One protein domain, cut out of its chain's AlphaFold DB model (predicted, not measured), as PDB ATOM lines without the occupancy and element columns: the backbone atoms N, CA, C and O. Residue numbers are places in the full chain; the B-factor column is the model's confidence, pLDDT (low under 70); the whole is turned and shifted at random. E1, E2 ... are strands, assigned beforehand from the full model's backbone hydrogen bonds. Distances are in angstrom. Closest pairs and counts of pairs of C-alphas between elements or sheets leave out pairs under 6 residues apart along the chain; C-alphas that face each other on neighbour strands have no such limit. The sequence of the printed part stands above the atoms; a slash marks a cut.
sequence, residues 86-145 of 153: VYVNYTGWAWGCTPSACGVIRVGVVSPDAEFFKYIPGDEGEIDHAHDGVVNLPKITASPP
ATOM      1  N   VAL A  86     219.933 267.670 198.965       87.94
ATOM      2  CA  VAL A  86     219.680 268.832 198.113       87.94
ATOM      3  C   VAL A  86     219.130 269.970 198.950       87.94
ATOM      4  O   VAL A  86     218.095 269.832 199.606       87.94
ATOM      5  N   TYR A  87     219.791 271.121 198.884       86.81
ATOM      6  CA  TYR A  87     219.293 272.349 199.478       86.81
ATOM      7  C   TYR A  87     218.178 272.936 198.612       86.81
ATOM      8  O   TYR A  87     218.373 273.259 197.440       86.81
ATOM      9  N   VAL A  88     216.990 273.113 199.184       86.12
ATOM     10  CA  VAL A  88     215.871 273.743 198.478       86.12
ATOM     11  C   VAL A  88     215.911 275.247 198.724       86.12
ATOM     12  O   VAL A  88     215.561 275.717 199.808       86.12
ATOM     13  N   ASN A  89     216.311 276.007 197.708       84.12
ATOM     14  CA  ASN A  89     216.363 277.463 197.740       84.12
ATOM     15  C   ASN A  89     215.061 278.071 197.204       84.12
ATOM     16  O   ASN A  89     214.587 277.724 196.119       84.12
ATOM     17  N   TYR A  90     214.477 278.994 197.963       85.69
ATOM     18  CA  TYR A  90     213.216 279.648 197.627       85.69
ATOM     19  C   TYR A  90     213.087 281.010 198.315       85.69
ATOM     20  O   TYR A  90     213.764 281.295 199.299       85.69
ATOM     21  N   THR A  91     212.141 281.829 197.846       88.44
ATOM     22  CA  THR A  91     211.618 282.991 198.581       88.44
ATOM     23  C   THR A  91     210.103 282.950 198.603       88.44
ATOM     24  O   THR A  91     209.483 282.366 197.715       88.44
ATOM     25  N   GLY A  92     209.480 283.605 199.578       90.19
ATOM     26  CA  GLY A  92     208.040 283.796 199.567       90.19
ATOM     27  C   GLY A  92     207.445 283.824 200.955       90.19
ATOM     28  O   GLY A  92     207.941 284.522 201.839       90.19
ATOM     29  N   TRP A  93     206.355 283.083 201.115       90.06
ATOM     30  CA  TRP A  93     205.544 283.092 202.324       90.06
ATOM     31  C   TRP A  93     205.225 281.671 202.772       90.06
ATOM     32  O   TRP A  93     204.906 280.822 201.944       90.06
ATOM     33  N   ALA A  94     205.276 281.427 204.077       88.50
ATOM     34  CA  ALA A  94     204.884 280.160 204.685       88.50
ATOM     35  C   ALA A  94     204.187 280.408 206.025       88.50
ATOM     36  O   ALA A  94     204.307 281.485 206.606       88.50
ATOM     37  N   TRP A  95     203.455 279.411 206.521       87.25
ATOM     38  CA  TRP A  95     202.954 279.439 207.894       87.25
ATOM     39  C   TRP A  95     204.104 279.198 208.869       87.25
ATOM     40  O   TRP A  95     204.870 278.252 208.697       87.25
ATOM     41  N   GLY A  96     204.202 280.034 209.897       84.62
ATOM     42  CA  GLY A  96     205.167 279.886 210.977       84.62
ATOM     43  C   GLY A  96     204.640 280.479 212.279       84.62
ATOM     44  O   GLY A  96     203.673 281.243 212.285       84.62
ATOM     45  N   CYS A  97     205.282 280.117 213.382       81.69
ATOM     46  CA  CYS A  97     204.988 280.668 214.697       81.69
ATOM     47  C   CYS A  97     206.226 281.373 215.247       81.69
ATOM     48  O   CYS A  97     207.335 280.846 215.195       81.69
ATOM     49  N   THR A  98     206.022 282.570 215.774       81.94
ATOM     50  CA  THR A  98     206.961 283.269 216.647       81.94
ATOM     51  C   THR A  98     206.507 283.081 218.098       81.94
ATOM     52  O   THR A  98     205.385 282.623 218.334       81.94
ATOM     53  N   PRO A  99     207.314 283.486 219.096       84.75
ATOM     54  CA  PRO A  99     206.862 283.490 220.486       84.75
ATOM     55  C   PRO A  99     205.593 284.325 220.737       84.75
ATOM     56  O   PRO A  99     204.924 284.115 221.742       84.75
ATOM     57  N   SER A 100     205.265 285.276 219.853       86.19
ATOM     58  CA  SER A 100     204.137 286.197 220.023       86.19
ATOM     59  C   SER A 100     202.906 285.866 219.175       86.19
ATOM     60  O   SER A 100     201.809 286.274 219.550       86.19
ATOM     61  N   ALA A 101     203.049 285.163 218.046       86.38
ATOM     62  CA  ALA A 101     201.921 284.829 217.175       86.38
ATOM     63  C   ALA A 101     202.244 283.706 216.181       86.38
ATOM     64  O   ALA A 101     203.383 283.534 215.755       86.38
ATOM     65  N   CYS A 102     201.202 283.012 215.724       88.12
ATOM     66  CA  CYS A 102     201.257 282.150 214.546       88.12
ATOM     67  C   CYS A 102     200.594 282.848 213.355       88.12
ATOM     68  O   CYS A 102     199.535 283.460 213.495       88.12
ATOM     69  N   GLY A 103     201.199 282.747 212.176       89.88
ATOM     70  CA  GLY A 103     200.691 283.409 210.981       89.88
ATOM     71  C   GLY A 103     201.524 283.140 209.738       89.88
ATOM     72  O   GLY A 103     202.462 282.345 209.742       89.88
ATOM     73  N   VAL A 104     201.162 283.822 208.654       90.00
ATOM     74  CA  VAL A 104     201.953 283.815 207.425       90.00
ATOM     75  C   VAL A 104     203.162 284.729 207.619       90.00
ATOM     76  O   VAL A 104     203.008 285.926 207.858       90.00
ATOM     77  N   ILE A 105     204.359 284.164 207.508       89.94
ATOM     78  CA  ILE A 105     205.634 284.870 207.640       89.94
ATOM     79  C   ILE A 105     206.412 284.815 206.329       89.94
ATOM     80  O   ILE A 105     206.244 283.900 205.517       89.94
ATOM     81  N   ARG A 106     207.274 285.810 206.117       89.25
ATOM     82  CA  ARG A 106     208.203 285.806 204.988       89.25
ATOM     83  C   ARG A 106     209.289 284.762 205.241       89.25
ATOM     84  O   ARG A 106     209.844 284.706 206.335       89.25
ATOM     85  N   VAL A 107     209.595 283.968 204.224       86.38
ATOM     86  CA  VAL A 107     210.625 282.923 204.267       86.38
ATOM     87  C   VAL A 107     211.553 283.024 203.063       86.38
ATOM     88  O   VAL A 107     211.188 283.588 202.025       86.38
ATOM     89  N   GLY A 108     212.753 282.464 203.214       79.50
ATOM     90  CA  GLY A 108     213.818 282.565 202.222       79.50
ATOM     91  C   GLY A 108     214.587 283.881 202.308       79.50
ATOM     92  O   GLY A 108     214.030 284.924 202.655       79.50
ATOM     93  N   VAL A 109     215.885 283.827 202.009       63.31
ATOM     94  CA  VAL A 109     216.815 284.958 202.195       63.31
ATOM     95  C   VAL A 109     217.255 285.575 200.864       63.31
ATOM     96  O   VAL A 109     217.568 286.760 200.809       63.31
ATOM     97  N   VAL A 110     217.208 284.799 199.780       63.28
ATOM     98  CA  VAL A 110     217.595 285.206 198.424       63.28
ATOM     99  C   VAL A 110     216.351 285.159 197.547       63.28
ATOM    100  O   VAL A 110     215.527 284.267 197.723       63.28
ATOM    101  N   SER A 111     216.171 286.118 196.633       62.41
ATOM    102  CA  SER A 111     215.174 285.957 195.572       62.41
ATOM    103  C   SER A 111     215.760 284.950 194.589       62.41
ATOM    104  O   SER A 111     216.724 285.304 193.918       62.41
ATOM    105  N   PRO A 112     215.291 283.693 194.532       59.53
ATOM    106  CA  PRO A 112     215.759 282.807 193.487       59.53
ATOM    107  C   PRO A 112     215.318 283.427 192.157       59.53
ATOM    108  O   PRO A 112     214.128 283.663 191.950       59.53
ATOM    109  N   ASP A 113     216.251 283.647 191.236       58.22
ATOM    110  CA  ASP A 113     215.943 284.029 189.847       58.22
ATOM    111  C   ASP A 113     215.328 282.854 189.055       58.22
ATOM    112  O   ASP A 113     215.320 282.822 187.827       58.22
ATOM    113  N   ALA A 114     214.842 281.831 189.759       60.84
ATOM    114  CA  ALA A 114     214.289 280.637 189.166       60.84
ATOM    115  C   ALA A 114     212.834 280.874 188.770       60.84
ATOM    116  O   ALA A 114     211.927 280.903 189.602       60.84
ATOM    117  N   GLU A 115     212.610 280.971 187.465       59.25
ATOM    118  CA  GLU A 115     211.272 280.899 186.875       59.25
ATOM    119  C   GLU A 115     210.703 279.461 186.921       59.25
ATOM    120  O   GLU A 115     209.500 279.262 186.760       59.25
ATOM    121  N   PHE A 116     211.550 278.448 187.169       58.75
ATOM    122  CA  PHE A 116     211.207 277.020 187.170       58.75
ATOM    123  C   PHE A 116     212.167 276.180 188.039       58.75
ATOM    124  O   PHE A 116     213.234 276.642 188.433       58.75
ATOM    125  N   PHE A 117     211.796 274.924 188.318       68.31
ATOM    126  CA  PHE A 117     212.630 273.958 189.049       68.31
ATOM    127  C   PHE A 117     213.976 273.737 188.340       68.31
ATOM    128  O   PHE A 117     214.005 273.249 187.208       68.31
ATOM    129  N   LYS A 118     215.090 274.041 189.012       67.19
ATOM    130  CA  LYS A 118     216.444 273.806 188.486       67.19
ATOM    131  C   LYS A 118     217.327 273.163 189.549       67.19
ATOM    132  O   LYS A 118     217.553 273.782 190.586       67.19
ATOM    133  N   TYR A 119     217.834 271.962 189.263       74.56
ATOM    134  CA  TYR A 119     218.900 271.322 190.036       74.56
ATOM    135  C   TYR A 119     220.262 271.844 189.573       74.56
ATOM    136  O   TYR A 119     220.525 271.906 188.369       74.56
ATOM    137  N   ILE A 120     221.105 272.228 190.525       73.56
ATOM    138  CA  ILE A 120     222.488 272.637 190.303       73.56
ATOM    139  C   ILE A 120     223.352 271.727 191.183       73.56
ATOM    140  O   ILE A 120     223.183 271.785 192.404       73.56
ATOM    141  N   PRO A 121     224.217 270.874 190.606       72.88
ATOM    142  CA  PRO A 121     225.156 270.093 191.403       72.88
ATOM    143  C   PRO A 121     226.108 271.033 192.150       72.88
ATOM    144  O   PRO A 121     226.455 272.103 191.645       72.88
ATOM    145  N   GLY A 122     226.494 270.652 193.363       66.44
ATOM    146  CA  GLY A 122     227.506 271.358 194.134       66.44
ATOM    147  C   GLY A 122     228.888 271.103 193.544       66.44
ATOM    148  O   GLY A 122     229.576 270.188 193.979       66.44
ATOM    149  N   ASP A 123     229.303 271.905 192.567       58.34
ATOM    150  CA  ASP A 123     230.708 271.958 192.160       58.34
ATOM    151  C   ASP A 123     231.476 272.919 193.088       58.34
ATOM    152  O   ASP A 123     230.905 273.871 193.637       58.34
ATOM    153  N   GLU A 124     232.772 272.653 193.290       49.44
ATOM    154  CA  GLU A 124     233.669 273.405 194.177       49.44
ATOM    155  C   GLU A 124     233.600 274.923 193.914       49.44
ATOM    156  O   GLU A 124     234.221 275.434 192.984       49.44
ATOM    157  N   GLY A 125     232.873 275.670 194.754       49.41
ATOM    158  CA  GLY A 125     233.050 277.122 194.832       49.41
ATOM    159  C   GLY A 125     231.876 277.964 195.321       49.41
ATOM    160  O   GLY A 125     232.134 278.993 195.937       49.41
ATOM    161  N   GLU A 126     230.614 277.587 195.086       52.22
ATOM    162  CA  GLU A 126     229.514 278.566 195.269       52.22
ATOM    163  C   GLU A 126     228.221 278.038 195.907       52.22
ATOM    164  O   GLU A 126     227.300 278.816 196.168       52.22
ATOM    165  N   ILE A 127     228.136 276.745 196.214       55.00
ATOM    166  CA  ILE A 127     226.933 276.142 196.792       55.00
ATOM    167  C   ILE A 127     227.237 275.620 198.195       55.00
ATOM    168  O   ILE A 127     228.312 275.084 198.439       55.00
ATOM    169  N   ASP A 128     226.290 275.838 199.115       60.78
ATOM    170  CA  ASP A 128     226.291 275.369 200.504       60.78
ATOM    171  C   ASP A 128     226.998 274.010 200.653       60.78
ATOM    172  O   ASP A 128     226.432 272.979 200.304       60.78
ATOM    173  N   HIS A 129     228.228 274.017 201.189       63.31
ATOM    174  CA  HIS A 129     229.106 272.839 201.337       63.31
ATOM    175  C   HIS A 129     228.515 271.712 202.204       63.31
ATOM    176  O   HIS A 129     229.169 270.704 202.461       63.31
ATOM    177  N   ALA A 130     227.307 271.908 202.724       81.19
ATOM    178  CA  ALA A 130     226.555 270.945 203.499       81.19
ATOM    179  C   ALA A 130     225.649 270.023 202.664       81.19
ATOM    180  O   ALA A 130     225.046 269.142 203.276       81.19
ATOM    181  N   HIS A 131     225.501 270.238 201.351       87.00
ATOM    182  CA  HIS A 131     224.595 269.470 200.488       87.00
ATOM    183  C   HIS A 131     225.218 269.176 199.109       87.00
ATOM    184  O   HIS A 131     226.016 269.974 198.618       87.00
ATOM    185  N   ASP A 132     224.795 268.096 198.441       85.56
ATOM    186  CA  ASP A 132     225.298 267.702 197.105       85.56
ATOM    187  C   ASP A 132     224.839 268.619 195.962       85.56
ATOM    188  O   ASP A 132     225.336 268.549 194.835       85.56
ATOM    189  N   GLY A 133     223.851 269.473 196.216       85.88
ATOM    190  CA  GLY A 133     223.366 270.422 195.230       85.88
ATOM    191  C   GLY A 133     222.240 271.302 195.737       85.88
ATOM    192  O   GLY A 133     221.792 271.211 196.882       85.88
ATOM    193  N   VAL A 134     221.755 272.166 194.850       84.50
ATOM    194  CA  VAL A 134     220.655 273.097 195.117       84.50
ATOM    195  C   VAL A 134     219.526 272.867 194.134       84.50
ATOM    196  O   VAL A 134     219.737 272.771 192.927       84.50
ATOM    197  N   VAL A 135     218.301 272.860 194.647       85.00
ATOM    198  CA  VAL A 135     217.090 273.045 193.854       85.00
ATOM    199  C   VAL A 135     216.580 274.454 194.086       85.00
ATOM    200  O   VAL A 135     216.170 274.792 195.194       85.00
ATOM    201  N   ASN A 136     216.554 275.265 193.031       84.12
ATOM    202  CA  ASN A 136     215.857 276.544 193.078       84.12
ATOM    203  C   ASN A 136     214.381 276.344 192.725       84.12
ATOM    204  O   ASN A 136     214.053 275.740 191.699       84.12
ATOM    205  N   LEU A 137     213.499 276.871 193.570       82.38
ATOM    206  CA  LEU A 137     212.062 276.919 193.328       82.38
ATOM    207  C   LEU A 137     211.618 278.342 192.978       82.38
ATOM    208  O   LEU A 137     212.229 279.305 193.455       82.38
ATOM    209  N   PRO A 138     210.521 278.497 192.214       83.38
ATOM    210  CA  PRO A 138     209.884 279.796 192.059       83.38
ATOM    211  C   PRO A 138     209.375 280.317 193.406       83.38
ATOM    212  O   PRO A 138     209.288 279.592 194.402       83.38
ATOM    213  N   LYS A 139     208.985 281.595 193.427       86.19
ATOM    214  CA  LYS A 139     208.417 282.232 194.617       86.19
ATOM    215  C   LYS A 139     207.232 281.429 195.158       86.19
ATOM    216  O   LYS A 139     206.234 281.233 194.466       86.19
ATOM    217  N   ILE A 140     207.323 281.022 196.420       86.56
ATOM    218  CA  ILE A 140     206.290 280.223 197.078       86.56
ATOM    219  C   ILE A 140     205.256 281.103 197.782       86.56
ATOM    220  O   ILE A 140     205.519 282.238 198.193       86.56
ATOM    221  N   THR A 141     204.059 280.557 197.955       88.25
ATOM    222  CA  THR A 141     203.002 281.155 198.775       88.25
ATOM    223  C   THR A 141     202.637 280.204 199.903       88.25
ATOM    224  O   THR A 141     202.807 278.988 199.786       88.25
ATOM    225  N   ALA A 142     202.139 280.758 201.007       87.75
ATOM    226  CA  ALA A 142     201.666 279.935 202.103       87.75
ATOM    227  C   ALA A 142     200.440 279.158 201.619       87.75
ATOM    228  O   ALA A 142     199.503 279.748 201.076       87.75
ATOM    229  N   SER A 143     200.436 277.840 201.825       80.56
ATOM    230  CA  SER A 143     199.253 277.035 201.523       80.56
ATOM    231  C   SER A 143     198.053 277.550 202.324       80.56
ATOM    232  O   SER A 143     198.242 278.109 203.409       80.56
ATOM    233  N   PRO A 144     196.809 277.318 201.879       77.69
ATOM    234  CA  PRO A 144     195.652 277.514 202.743       77.69
ATOM    235  C   PRO A 144     195.852 276.787 204.089       77.69
ATOM    236  O   PRO A 144     196.504 275.732 204.117       77.69
ATOM    237  N   PRO A 145     195.330 277.321 205.208       70.75
ATOM    238  CA  PRO A 145     195.373 276.606 206.475       70.75
ATOM    239  C   PRO A 145     194.648 275.270 206.307       70.75
ATOM    240  O   PRO A 145     193.645 275.192 205.590       70.75
TER     241      PRO A 145
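AT A GLANCE: This is residues 86 to 145 of the 153 residues of an uncharacterized protein of Xanthomonadaceae bacterium NML03-0222 (UniProt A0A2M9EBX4). This is a loose, elongated model with two small sheets set end to end: a three-stranded sheet, E1, E5 and E4, at one end and a two-stranded hairpin, E2 and E3, at the other. The tight link from E1 to E2 and the link from E3 to E4 join the two, and the tail after E5, residues 137 to 145, runs from the first sheet back toward the hairpin. The 60 printed residues hold no named helix and five named strands, in the order E1, E2, E3, E4, E5; the larger sheet has the order E1, E5, E4 and is mixed, and the smaller is antiparallel. The class is all strand, though under half of the residues, 24 of 60, are in named elements. The whole is loose, with a radius of gyration of the C-alphas of 13.6 A and spans of 41 by 25 by 16 A.

HOW THE PARTS SIT: In the larger sheet, E5, residues 133 to 136, is the inner strand. E1, residues 86 to 89, is an edge strand and the parallel neighbour of E5, with 30 degrees between their directions; N 87 and O 133 are 2.8 A apart, within hydrogen-bond range. The other edge strand, E4, residues 118 to 121, is antiparallel to E5 at 164 degrees and makes a hairpin with it; N 120 and O 134 are 2.8 A apart, within hydrogen-bond range. The C-alphas of Gly 133 and Pro 121, which face each other, are 4.2 A apart. In the smaller sheet, E2, residues 92 to 97, and E3, residues 102 to 107, form an antiparallel hairpin at 144 degrees, with N 94 and O 105 at 3.0 A and N 105 and O 94 at 2.8 A, both within hydrogen-bond range. E2 is apart from E1, E4 and E5, and E3 is apart from the same three strands.

IN THESE COORDINATES: E1 begins at C-alpha 86, (219.680, 268.832, 198.113), and is 9.3 A long from first to last C-alpha. E2 is 15.7 A long and E3 13.9 A; C-alpha 97, where E2 ends, is at (204.988, 280.668, 214.697). E4 and E5 are each 9.9 A long, and E5 ends at C-alpha 136, (215.857, 276.544, 193.078).

THE WHOLE: The two C-alphas farthest apart, those of Ser 100 and Glu 124, are 41.3 A apart. The first lies in the tight link from E2 to E3, the second in the long link of 11 residues from E4 to E5. The link from E3 to E4 is short, with 10 residues. The printed part has no cut. Its mean pLDDT is 77.1, and residues 109 to 118 and 122 to 129 are under 70.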